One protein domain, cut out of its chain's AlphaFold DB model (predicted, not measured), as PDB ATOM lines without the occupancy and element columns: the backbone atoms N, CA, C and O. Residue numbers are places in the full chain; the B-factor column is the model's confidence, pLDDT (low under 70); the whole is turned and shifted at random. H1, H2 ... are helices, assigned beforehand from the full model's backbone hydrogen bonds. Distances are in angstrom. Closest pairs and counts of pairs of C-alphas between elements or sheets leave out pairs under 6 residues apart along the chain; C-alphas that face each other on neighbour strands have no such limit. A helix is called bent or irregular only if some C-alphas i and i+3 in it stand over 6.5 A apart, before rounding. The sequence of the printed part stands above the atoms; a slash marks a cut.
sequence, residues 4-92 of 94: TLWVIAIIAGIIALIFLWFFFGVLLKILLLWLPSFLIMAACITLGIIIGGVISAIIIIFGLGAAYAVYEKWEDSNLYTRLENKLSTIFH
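This is residues 4 to 92 of the 94 residues of an uncharacterized protein of Spirochaetes bacterium ADurb.Bin218 (UniProt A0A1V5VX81). One long helix, H1, is sharply bent into a wide V; H2 folds back along its second arm, H1b, as a helical hairpin, and H3 turns to run side by side with the later part of the first arm, H1a. Residues 4 to 20 of H1a stick out free and make much of the length. The printed part has 89 residues with three named helices, in the order H1, H2, H3, and no named strand; the class is all helix. The whole is extended, with a radius of gyration of the C-alphas of 19.9 A and spans of 66 by 32 by 14 A.

H1, residues 4 to 51, was assigned as one helix by its hydrogen bonds but is bent: C-alphas 33 and 36 are 7.9 A apart. Arm H1a, residues 4 to 33, starts with C-alpha 4 at (88.795, 45.042, 9.065) and is 44.0 A long; arm H1b, residues 36 to 51, is 22.5 A long. H2, residues 53 to 75, is 33.7 A long. H3, residues 78 to 91, is 20.0 A long and ends with C-alpha 91 at (74.313, 23.168, 26.549).

H1a and H1b stand at a steep tilt of 67 degrees, only just short of about perpendicular. H1b and H2 form a hairpin and touch, closest at the C-alphas of Gly 48 and Ser 56, 4.0 A apart, at a shallow tilt of 11 degrees, opposite ways. H3 touches H1a at its residues 21 to 33 alone, closest at the C-alphas of Gly 25 and Phe 91, 5.8 A, at a shallow tilt of 3 degrees, opposite ways. H1a and H2 only just touch, with 3 pairs of C-alphas within 8 A. H1b and H3 are apart. Every O i to N i+4 pair is within hydrogen-bond range in H1a, H1b and H3, and 18 of 19 are in H2.

The two C-alphas farthest apart, those of Thr 4 and Val 54, are 66.0 A apart. The printed part has no cut, both links are tight, and no printed residue is under 70 in pLDDT.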
ATOM      1  N   THR A   4      88.110  46.145   8.379       84.00
ATOM      2  CA  THR A   4      88.795  45.042   9.065       84.00
ATOM      3  C   THR A   4      88.554  45.012  10.580       84.00
ATOM      4  O   THR A   4      88.398  43.937  11.149       84.00
ATOM      5  N   LEU A   5      88.491  46.169  11.251       86.88
ATOM      6  CA  LEU A   5      88.252  46.240  12.701       86.88
ATOM      7  C   LEU A   5      86.823  45.822  13.057       86.88
ATOM      8  O   LEU A   5      86.615  45.172  14.078       86.88
ATOM      9  N   TRP A   6      85.850  46.152  12.204       89.38
ATOM     10  CA  TRP A   6      84.462  45.730  12.388       89.38
ATOM     11  C   TRP A   6      84.306  44.221  12.236       89.38
ATOM     12  O   TRP A   6      83.653  43.592  13.064       89.38
ATOM     13  N   VAL A   7      84.955  43.628  11.233       89.81
ATOM     14  CA  VAL A   7      84.954  42.171  11.040       89.81
ATOM     15  C   VAL A   7      85.557  41.463  12.257       89.81
ATOM     16  O   VAL A   7      84.958  40.522  12.773       89.81
ATOM     17  N   ILE A   8      86.690  41.950  12.773       91.94
ATOM     18  CA  ILE A   8      87.320  41.397  13.982       91.94
ATOM     19  C   ILE A   8      86.393  41.532  15.197       91.94
ATOM     20  O   ILE A   8      86.244  40.576  15.953       91.94
ATOM     21  N   ALA A   9      85.736  42.683  15.375       90.69
ATOM     22  CA  ALA A   9      84.809  42.905  16.483       90.69
ATOM     23  C   ALA A   9      83.587  41.971  16.423       90.69
ATOM     24  O   ALA A   9      83.175  41.442  17.452       90.69
ATOM     25  N   ILE A  10      83.040  41.722  15.228       93.44
ATOM     26  CA  ILE A  10      81.926  40.781  15.028       93.44
ATOM     27  C   ILE A  10      82.362  39.358  15.383       93.44
ATOM     28  O   ILE A  10      81.678  38.685  16.151       93.44
ATOM     29  N   ILE A  11      83.518  38.912  14.881       94.38
ATOM     30  CA  ILE A  11      84.056  37.578  15.186       94.38
ATOM     31  C   ILE A  11      84.305  37.434  16.694       94.38
ATOM     32  O   ILE A  11      83.882  36.448  17.295       94.38
ATOM     33  N   ALA A  12      84.928  38.432  17.325       93.44
ATOM     34  CA  ALA A  12      85.161  38.438  18.766       93.44
ATOM     35  C   ALA A  12      83.847  38.411  19.566       93.44
ATOM     36  O   ALA A  12      83.754  37.694  20.560       93.44
ATOM     37  N   GLY A  13      82.818  39.134  19.118       94.00
ATOM     38  CA  GLY A  13      81.487  39.115  19.725       94.00
ATOM     39  C   GLY A  13      80.816  37.744  19.637       94.00
ATOM     40  O   GLY A  13      80.279  37.264  20.631       94.00
ATOM     41  N   ILE A  14      80.903  37.074  18.485       94.69
ATOM     42  CA  ILE A  14      80.392  35.705  18.311       94.69
ATOM     43  C   ILE A  14      81.109  34.748  19.267       94.69
ATOM     44  O   ILE A  14      80.457  33.976  19.966       94.69
ATOM     45  N   ILE A  15      82.438  34.835  19.352       94.19
ATOM     46  CA  ILE A  15      83.230  34.016  20.277       94.19
ATOM     47  C   ILE A  15      82.807  34.283  21.727       94.19
ATOM     48  O   ILE A  15      82.563  33.342  22.479       94.19
ATOM     49  N   ALA A  16      82.658  35.549  22.121       92.81
ATOM     50  CA  ALA A  16      82.224  35.920  23.465       92.81
ATOM     51  C   ALA A  16      80.827  35.370  23.802       92.81
ATOM     52  O   ALA A  16      80.622  34.881  24.911       92.81
ATOM     53  N   LEU A  17      79.886  35.397  22.852       94.12
ATOM     54  CA  LEU A  17      78.552  34.815  23.028       94.12
ATOM     55  C   LEU A  17      78.607  33.299  23.224       94.12
ATOM     56  O   LEU A  17      77.900  32.777  24.084       94.12
ATOM     57  N   ILE A  18      79.473  32.603  22.481       90.38
ATOM     58  CA  ILE A  18      79.694  31.163  22.657       90.38
ATOM     59  C   ILE A  18      80.222  30.883  24.067       90.38
ATOM     60  O   ILE A  18      79.666  30.044  24.773       90.38
ATOM     61  N   PHE A  19      81.245  31.612  24.524       90.94
ATOM     62  CA  PHE A  19      81.753  31.450  25.890       90.94
ATOM     63  C   PHE A  19      80.673  31.724  26.937       90.94
ATOM     64  O   PHE A  19      80.504  30.933  27.861       90.94
ATOM     65  N   LEU A  20      79.916  32.812  26.785       91.56
ATOM     66  CA  LEU A  20      78.852  33.179  27.716       91.56
ATOM     67  C   LEU A  20      77.776  32.092  27.799       91.56
ATOM     68  O   LEU A  20      77.324  31.771  28.896       91.56
ATOM     69  N   TRP A  21      77.420  31.481  26.668       88.81
ATOM     70  CA  TRP A  21      76.513  30.335  26.616       88.81
ATOM     71  C   TRP A  21      77.029  29.148  27.444       88.81
ATOM     72  O   TRP A  21      76.296  28.622  28.282       88.81
ATOM     73  N   PHE A  22      78.303  28.775  27.283       87.25
ATOM     74  CA  PHE A  22      78.922  27.710  28.081       87.25
ATOM     75  C   PHE A  22      78.965  28.050  29.577       87.25
ATOM     76  O   PHE A  22      78.565  27.234  30.406       87.25
ATOM     77  N   PHE A  23      79.394  29.262  29.949       89.25
ATOM     78  CA  PHE A  23      79.420  29.683  31.355       89.25
ATOM     79  C   PHE A  23      78.030  29.666  31.988       89.25
ATOM     80  O   PHE A  23      77.877  29.256  33.139       89.25
ATOM     81  N   PHE A  24      77.010  30.074  31.234       90.81
ATOM     82  CA  PHE A  24      75.634  30.066  31.705       90.81
ATOM     83  C   PHE A  24      75.134  28.645  31.992       90.81
ATOM     84  O   PHE A  24      74.517  28.409  33.031       90.81
ATOM     85  N   GLY A  25      75.456  27.675  31.135       88.56
ATOM     86  CA  GLY A  25      75.102  26.279  31.384       88.56
ATOM     87  C   GLY A  25      75.785  25.693  32.630       88.56
ATOM     88  O   GLY A  25      75.129  25.024  33.429       88.56
ATOM     89  N   VAL A  26      77.069  26.004  32.856       88.56
ATOM     90  CA  VAL A  26      77.796  25.584  34.071       88.56
ATOM     91  C   VAL A  26      77.178  26.217  35.317       88.56
ATOM     92  O   VAL A  26      76.951  25.533  36.314       88.56
ATOM     93  N   LEU A  27      76.847  27.511  35.251       90.94
ATOM     94  CA  LEU A  27      76.175  28.218  36.335       90.94
ATOM     95  C   LEU A  27      74.845  27.547  36.695       90.94
ATOM     96  O   LEU A  27      74.577  27.315  37.871       90.94
ATOM     97  N   LEU A  28      74.029  27.192  35.699       91.75
ATOM     98  CA  LEU A  28      72.764  26.492  35.926       91.75
ATOM     99  C   LEU A  28      72.962  25.106  36.544       91.75
ATOM    100  O   LEU A  28      72.181  24.723  37.412       91.75
ATOM    101  N   LYS A  29      74.007  24.372  36.148       89.25
ATOM    102  CA  LYS A  29      74.339  23.068  36.739       89.25
ATOM    103  C   LYS A  29      74.705  23.197  38.220       89.25
ATOM    104  O   LYS A  29      74.194  22.439  39.043       89.25
ATOM    105  N   ILE A  30      75.519  24.194  38.570       89.69
ATOM    106  CA  ILE A  30      75.861  24.505  39.966       89.69
ATOM    107  C   ILE A  30      74.601  24.918  40.738       89.69
ATOM    108  O   ILE A  30      74.338  24.392  41.814       89.69
ATOM    109  N   LEU A  31      73.778  25.809  40.185       90.88
ATOM    110  CA  LEU A  31      72.537  26.232  40.835       90.88
ATOM    111  C   LEU A  31      71.584  25.059  41.072       90.88
ATOM    112  O   LEU A  31      70.999  24.971  42.146       90.88
ATOM    113  N   LEU A  32      71.450  24.151  40.102       92.69
ATOM    114  CA  LEU A  32      70.616  22.962  40.232       92.69
ATOM    115  C   LEU A  32      71.122  22.044  41.346       92.69
ATOM    116  O   LEU A  32      70.320  21.567  42.142       92.69
ATOM    117  N   LEU A  33      72.431  21.804  41.407       92.12
ATOM    118  CA  LEU A  33      73.061  20.946  42.408       92.12
ATOM    119  C   LEU A  33      72.841  21.475  43.836       92.12
ATOM    120  O   LEU A  33      72.495  20.722  44.739       92.12
ATOM    121  N   TRP A  34      72.956  22.786  44.032       90.31
ATOM    122  CA  TRP A  34      72.817  23.410  45.352       90.31
ATOM    123  C   TRP A  34      71.384  23.846  45.692       90.31
ATOM    124  O   TRP A  34      71.140  24.334  46.798       90.31
ATOM    125  N   LEU A  35      70.431  23.675  44.770       90.50
ATOM    126  CA  LEU A  35      69.071  24.210  44.869       90.50
ATOM    127  C   LEU A  35      68.365  23.875  46.198       90.50
ATOM    128  O   LEU A  35      67.928  24.804  46.881       90.50
ATOM    129  N   PRO A  36      68.237  22.600  46.617       90.38
ATOM    130  CA  PRO A  36      67.499  22.290  47.838       90.38
ATOM    131  C   PRO A  36      68.246  22.725  49.103       90.38
ATOM    132  O   PRO A  36      67.621  23.192  50.055       90.38
ATOM    133  N   SER A  37      69.576  22.650  49.106       91.38
ATOM    134  CA  SER A  37      70.413  23.112  50.218       91.38
ATOM    135  C   SER A  37      70.294  24.616  50.423       91.38
ATOM    136  O   SER A  37      70.188  25.074  51.560       91.38
ATOM    137  N   PHE A  38      70.231  25.383  49.331       90.56
ATOM    138  CA  PHE A  38      69.991  26.820  49.379       90.56
ATOM    139  C   PHE A  38      68.620  27.148  49.981       90.56
ATOM    140  O   PHE A  38      68.523  28.024  50.838       90.56
ATOM    141  N   LEU A  39      67.568  26.415  49.596       92.38
ATOM    142  CA  LEU A  39      66.221  26.604  50.148       92.38
ATOM    143  C   LEU A  39      66.161  26.300  51.650       92.38
ATOM    144  O   LEU A  39      65.570  27.072  52.407       92.38
ATOM    145  N   ILE A  40      66.799  25.214  52.092       92.06
ATOM    146  CA  ILE A  40      66.877  24.856  53.516       92.06
ATOM    147  C   ILE A  40      67.643  25.924  54.287       92.06
ATOM    148  O   ILE A  40      67.168  26.394  55.317       92.06
ATOM    149  N   MET A  41      68.792  26.354  53.768       92.75
ATOM    150  CA  MET A  41      69.596  27.389  54.405       92.75
ATOM    151  C   MET A  41      68.818  28.701  54.533       92.75
ATOM    152  O   MET A  41      68.771  29.292  55.609       92.75
ATOM    153  N   ALA A  42      68.151  29.128  53.459       92.44
ATOM    154  CA  ALA A  42      67.326  30.327  53.454       92.44
ATOM    155  C   ALA A  42      66.185  30.235  54.480       92.44
ATOM    156  O   ALA A  42      65.949  31.190  55.223       92.44
ATOM    157  N   ALA A  43      65.516  29.082  54.583       92.50
ATOM    158  CA  ALA A  43      64.477  28.848  55.580       92.50
ATOM    159  C   ALA A  43      65.034  28.885  57.015       92.50
ATOM    160  O   ALA A  43      64.474  29.571  57.869       92.50
ATOM    161  N   CYS A  44      66.157  28.212  57.281       92.38
ATOM    162  CA  CYS A  44      66.799  28.188  58.597       92.38
ATOM    163  C   CYS A  44      67.298  29.570  59.032       92.38
ATOM    164  O   CYS A  44      67.093  29.946  60.185       92.38
ATOM    165  N   ILE A  45      67.893  30.349  58.124       91.06
ATOM    166  CA  ILE A  45      68.299  31.735  58.393       91.06
ATOM    167  C   ILE A  45      67.068  32.593  58.689       91.06
ATOM    168  O   ILE A  45      67.052  33.316  59.682       91.06
ATOM    169  N   THR A  46      66.013  32.483  57.877       92.38
ATOM    170  CA  THR A  46      64.775  33.254  58.069       92.38
ATOM    171  C   THR A  46      64.143  32.949  59.429       92.38
ATOM    172  O   THR A  46      63.828  33.867  60.185       92.38
ATOM    173  N   LEU A  47      64.025  31.668  59.789       90.88
ATOM    174  CA  LEU A  47      63.526  31.244  61.100       90.88
ATOM    175  C   LEU A  47      64.436  31.704  62.243       90.88
ATOM    176  O   LEU A  47      63.945  32.178  63.266       90.88
ATOM    177  N   GLY A  48      65.755  31.609  62.063       89.25
ATOM    178  CA  GLY A  48      66.736  32.071  63.039       89.25
ATOM    179  C   GLY A  48      66.647  33.577  63.301       89.25
ATOM    180  O   GLY A  48      66.785  33.997  64.450       89.25
ATOM    181  N   ILE A  49      66.382  34.387  62.273       89.56
ATOM    182  CA  ILE A  49      66.179  35.837  62.408       89.56
ATOM    183  C   ILE A  49      64.872  36.135  63.152       89.56
ATOM    184  O   ILE A  49      64.864  36.994  64.030       89.56
ATOM    185  N   ILE A  50      63.786  35.418  62.836       91.94
ATOM    186  CA  ILE A  50      62.471  35.622  63.469       91.94
ATOM    187  C   ILE A  50      62.511  35.295  64.967       91.94
ATOM    188  O   ILE A  50      61.940  36.028  65.771       91.94
ATOM    189  N   ILE A  51      63.166  34.194  65.349       91.69
ATOM    190  CA  ILE A  51      63.218  33.737  66.745       91.69
ATOM    191  C   ILE A  51      64.221  34.566  67.562       91.69
ATOM    192  O   ILE A  51      63.945  34.917  68.709       91.69
ATOM    193  N   GLY A  52      65.381  34.886  66.979       85.25
ATOM    194  CA  GLY A  52      66.456  35.614  67.650       85.25
ATOM    195  C   GLY A  52      67.170  34.828  68.765       85.25
ATOM    196  O   GLY A  52      66.894  33.657  69.039       85.25
ATOM    197  N   GLY A  53      68.144  35.481  69.407       85.75
ATOM    198  CA  GLY A  53      68.875  34.944  70.561       85.75
ATOM    199  C   GLY A  53      69.762  33.725  70.264       85.75
ATOM    200  O   GLY A  53      70.112  33.440  69.125       85.75
ATOM    201  N   VAL A  54      70.140  32.982  71.309       85.56
ATOM    202  CA  VAL A  54      71.037  31.808  71.203       85.56
ATOM    203  C   VAL A  54      70.400  30.662  70.403       85.56
ATOM    204  O   VAL A  54      71.093  29.917  69.714       85.56
ATOM    205  N   ILE A  55      69.067  30.553  70.438       87.56
ATOM    206  CA  ILE A  55      68.299  29.536  69.705       87.56
ATOM    207  C   ILE A  55      68.471  29.706  68.187       87.56
ATOM    208  O   ILE A  55      68.550  28.712  67.467       87.56
ATOM    209  N   SER A  56      68.622  30.946  67.710       87.69
ATOM    210  CA  SER A  56      68.937  31.256  66.311       87.69
ATOM    211  C   SER A  56      70.197  30.532  65.825       87.69
ATOM    212  O   SER A  56      70.172  29.850  64.800       87.69
ATOM    213  N   ALA A  57      71.281  30.602  66.604       86.31
ATOM    214  CA  ALA A  57      72.548  29.967  66.249       86.31
ATOM    215  C   ALA A  57      72.414  28.438  66.171       86.31
ATOM    216  O   ALA A  57      72.944  27.817  65.253       86.31
ATOM    217  N   ILE A  58      71.650  27.837  67.089       90.38
ATOM    218  CA  ILE A  58      71.383  26.392  67.097       90.38
ATOM    219  C   ILE A  58      70.630  25.981  65.824       90.38
ATOM    220  O   ILE A  58      71.036  25.034  65.153       90.38
ATOM    221  N   ILE A  59      69.576  26.712  65.451       89.94
ATOM    222  CA  ILE A  59      68.784  26.436  64.241       89.94
ATOM    223  C   ILE A  59      69.644  26.538  62.981       89.94
ATOM    224  O   ILE A  59      69.527  25.691  62.099       89.94
ATOM    225  N   ILE A  60      70.528  27.535  62.896       89.00
ATOM    226  CA  ILE A  60      71.427  27.707  61.748       89.00
ATOM    227  C   ILE A  60      72.426  26.543  61.656       89.00
ATOM    228  O   ILE A  60      72.639  26.010  60.570       89.00
ATOM    229  N   ILE A  61      72.992  26.092  62.782       91.25
ATOM    230  CA  ILE A  61      73.921  24.948  62.814       91.25
ATOM    231  C   ILE A  61      73.222  23.652  62.384       91.25
ATOM    232  O   ILE A  61      73.741  22.922  61.539       91.25
ATOM    233  N   PHE A  62      72.025  23.374  62.908       92.19
ATOM    234  CA  PHE A  62      71.236  22.223  62.456       92.19
ATOM    235  C   PHE A  62      70.818  22.358  60.987       92.19
ATOM    236  O   PHE A  62      70.829  21.371  60.253       92.19
ATOM    237  N   GLY A  63      70.513  23.577  60.541       90.88
ATOM    238  CA  GLY A  63      70.216  23.901  59.150       90.88
ATOM    239  C   GLY A  63      71.372  23.594  58.201       90.88
ATOM    240  O   GLY A  63      71.133  23.044  57.133       90.88
ATOM    241  N   LEU A  64      72.618  23.864  58.602       91.44
ATOM    242  CA  LEU A  64      73.823  23.479  57.852       91.44
ATOM    243  C   LEU A  64      73.939  21.963  57.699       91.44
ATOM    244  O   LEU A  64      74.122  21.479  56.583       91.44
ATOM    245  N   GLY A  65      73.766  21.214  58.789       91.44
ATOM    246  CA  GLY A  65      73.779  19.751  58.736       91.44
ATOM    247  C   GLY A  65      72.673  19.189  57.838       91.44
ATOM    248  O   GLY A  65      72.924  18.316  57.008       91.44
ATOM    249  N   ALA A  66      71.456  19.730  57.949       91.12
ATOM    250  CA  ALA A  66      70.325  19.330  57.116       91.12
ATOM    251  C   ALA A  66      70.530  19.693  55.637       91.12
ATOM    252  O   ALA A  66      70.245  18.877  54.765       91.12
ATOM    253  N   ALA A  67      71.057  20.885  55.345       92.12
ATOM    254  CA  ALA A  67      71.351  21.326  53.987       92.12
ATOM    255  C   ALA A  67      72.396  20.428  53.311       92.12
ATOM    256  O   ALA A  67      72.250  20.132  52.126       92.12
ATOM    257  N   TYR A  68      73.399  19.959  54.061       91.25
ATOM    258  CA  TYR A  68      74.395  19.005  53.575       91.25
ATOM    259  C   TYR A  68      73.800  17.604  53.357       91.25
ATOM    260  O   TYR A  68      73.952  17.019  52.292       91.25
ATOM    261  N   ALA A  69      73.030  17.079  54.312       91.25
ATOM    262  CA  ALA A  69      72.395  15.768  54.150       91.25
ATOM    263  C   ALA A  69      71.392  15.733  52.980       91.25
ATOM    264  O   ALA A  69      71.213  14.709  52.322       91.25
ATOM    265  N   VAL A  70      70.704  16.850  52.725       92.75
ATOM    266  CA  VAL A  70      69.793  16.977  51.583       92.75
ATOM    267  C   VAL A  70      70.550  17.190  50.278       92.75
ATOM    268  O   VAL A  70      70.092  16.671  49.266       92.75
ATOM    269  N   TYR A  71      71.693  17.884  50.297       93.06
ATOM    270  CA  TYR A  71      72.589  17.990  49.143       93.06
ATOM    271  C   TYR A  71      72.959  16.597  48.617       93.06
ATOM    272  O   TYR A  71      72.693  16.301  47.457       93.06
ATOM    273  N   GLU A  72      73.468  15.717  49.487       91.25
ATOM    274  CA  GLU A  72      73.910  14.372  49.084       91.25
ATOM    275  C   GLU A  72      72.749  13.564  48.489       91.25
ATOM    276  O   GLU A  72      72.834  13.022  47.391       91.25
ATOM    277  N   LYS A  73      71.595  13.554  49.169       92.31
ATOM    278  CA  LYS A  73      70.407  12.842  48.669       92.31
ATOM    279  C   LYS A  73      69.847  13.428  47.379       92.31
ATOM    280  O   LYS A  73      69.160  12.722  46.643       92.31
ATOM    281  N   TRP A  74      70.035  14.724  47.160       94.19
ATOM    282  CA  TRP A  74      69.590  15.401  45.956       94.19
ATOM    283  C   TRP A  74      70.468  15.039  44.769       94.19
ATOM    284  O   TRP A  74      69.912  14.674  43.736       94.19
ATOM    285  N   GLU A  75      71.789  15.083  44.938       90.88
ATOM    286  CA  GLU A  75      72.770  14.683  43.926       90.88
ATOM    287  C   GLU A  75      72.524  13.239  43.459       90.88
ATOM    288  O   GLU A  75      72.452  12.977  42.261       90.88
ATOM    289  N   ASP A  76      72.219  12.330  44.389       91.44
ATOM    290  CA  ASP A  76      71.904  10.929  44.074       91.44
ATOM    291  C   ASP A  76      70.470  10.699  43.554       91.44
ATOM    292  O   ASP A  76      70.063   9.573  43.245       91.44
ATOM    293  N   SER A  77      69.637  11.740  43.489       92.12
ATOM    294  CA  SER A  77      68.229  11.572  43.143       92.12
ATOM    295  C   SER A  77      68.009  11.407  41.639       92.12
ATOM    296  O   SER A  77      68.516  12.157  40.806       92.12
ATOM    297  N   ASN A  78      67.081  10.514  41.278       93.81
ATOM    298  CA  ASN A  78      66.625  10.353  39.892       93.81
ATOM    299  C   ASN A  78      66.105  11.660  39.264       93.81
ATOM    300  O   ASN A  78      66.108  11.805  38.040       93.81
ATOM    301  N   LEU A  79      65.586  12.588  40.077       91.50
ATOM    302  CA  LEU A  79      65.098  13.876  39.591       91.50
ATOM    303  C   LEU A  79      66.262  14.790  39.197       91.50
ATOM    304  O   LEU A  79      66.206  15.375  38.117       91.50
ATOM    305  N   TYR A  80      67.307  14.859  40.025       93.38
ATOM    306  CA  TYR A  80      68.529  15.588  39.708       93.38
ATOM    307  C   TYR A  80      69.157  15.064  38.419       93.38
ATOM    308  O   TYR A  80      69.280  15.837  37.474       93.38
ATOM    309  N   THR A  81      69.399  13.754  38.303       92.44
ATOM    310  CA  THR A  81      69.993  13.157  37.091       92.44
ATOM    311  C   THR A  81      69.177  13.471  35.833       92.44
ATOM    312  O   THR A  81      69.720  13.774  34.774       92.44
ATOM    313  N   ARG A  82      67.839  13.442  35.918       93.62
ATOM    314  CA  ARG A  82      66.970  13.800  34.782       93.62
ATOM    315  C   ARG A  82      67.095  15.270  34.384       93.62
ATOM    316  O   ARG A  82      67.022  15.577  33.195       93.62
ATOM    317  N   LEU A  83      67.210  16.172  35.354       92.75
ATOM    318  CA  LEU A  83      67.346  17.607  35.109       92.75
ATOM    319  C   LEU A  83      68.753  17.959  34.614       92.75
ATOM    320  O   LEU A  83      68.880  18.727  33.663       92.75
ATOM    321  N   GLU A  84      69.780  17.344  35.193       92.31
ATOM    322  CA  GLU A  84      71.170  17.453  34.761       92.31
ATOM    323  C   GLU A  84      71.329  16.975  33.316       92.31
ATOM    324  O   GLU A  84      71.846  17.724  32.494       92.31
ATOM    325  N   ASN A  85      70.787  15.806  32.960       90.56
ATOM    326  CA  ASN A  85      70.834  15.303  31.585       90.56
ATOM    327  C   ASN A  85      70.158  16.258  30.596       90.56
ATOM    328  O   ASN A  85      70.665  16.482  29.502       90.56
ATOM    329  N   LYS A  86      69.029  16.874  30.972       90.38
ATOM    330  CA  LYS A  86      68.385  17.894  30.129       90.38
ATOM    331  C   LYS A  86      69.272  19.125  29.941       90.38
ATOM    332  O   LYS A  86      69.344  19.641  28.830       90.38
ATOM    333  N   LEU A  87      69.935  19.585  31.001       89.69
ATOM    334  CA  LEU A  87      70.889  20.694  30.937       89.69
ATOM    335  C   LEU A  87      72.098  20.342  30.063       89.69
ATOM    336  O   LEU A  87      72.446  21.134  29.190       89.69
ATOM    337  N   SER A  88      72.675  19.151  30.237       87.75
ATOM    338  CA  SER A  88      73.775  18.641  29.409       87.75
ATOM    339  C   SER A  88      73.412  18.645  27.932       87.75
ATOM    340  O   SER A  88      74.163  19.185  27.127       87.75
ATOM    341  N   THR A  89      72.227  18.143  27.573       87.88
ATOM    342  CA  THR A  89      71.768  18.122  26.178       87.88
ATOM    343  C   THR A  89      71.568  19.525  25.605       87.88
ATOM    344  O   THR A  89      71.911  19.773  24.455       87.88
ATOM    345  N   ILE A  90      71.017  20.466  26.380       86.31
ATOM    346  CA  ILE A  90      70.780  21.840  25.905       86.31
ATOM    347  C   ILE A  90      72.107  22.563  25.661       86.31
ATOM    348  O   ILE A  90      72.289  23.214  24.632       86.31
ATOM    349  N   PHE A  91      73.048  22.438  26.591       85.69
ATOM    350  CA  PHE A  91      74.313  23.168  26.549       85.69
ATOM    351  C   PHE A  91      75.466  22.388  25.909       85.69
ATOM    352  O   PHE A  91      76.553  22.941  25.778       85.69
ATOM    353  N   HIS A  92      75.217  21.158  25.452       79.00
ATOM    354  CA  HIS A  92      76.196  20.283  24.801       79.00
ATOM    355  C   HIS A  92      77.439  20.055  25.678       79.00
ATOM    356  O   HIS A  92      78.573  20.053  25.200       79.00
TER     357      HIS A  92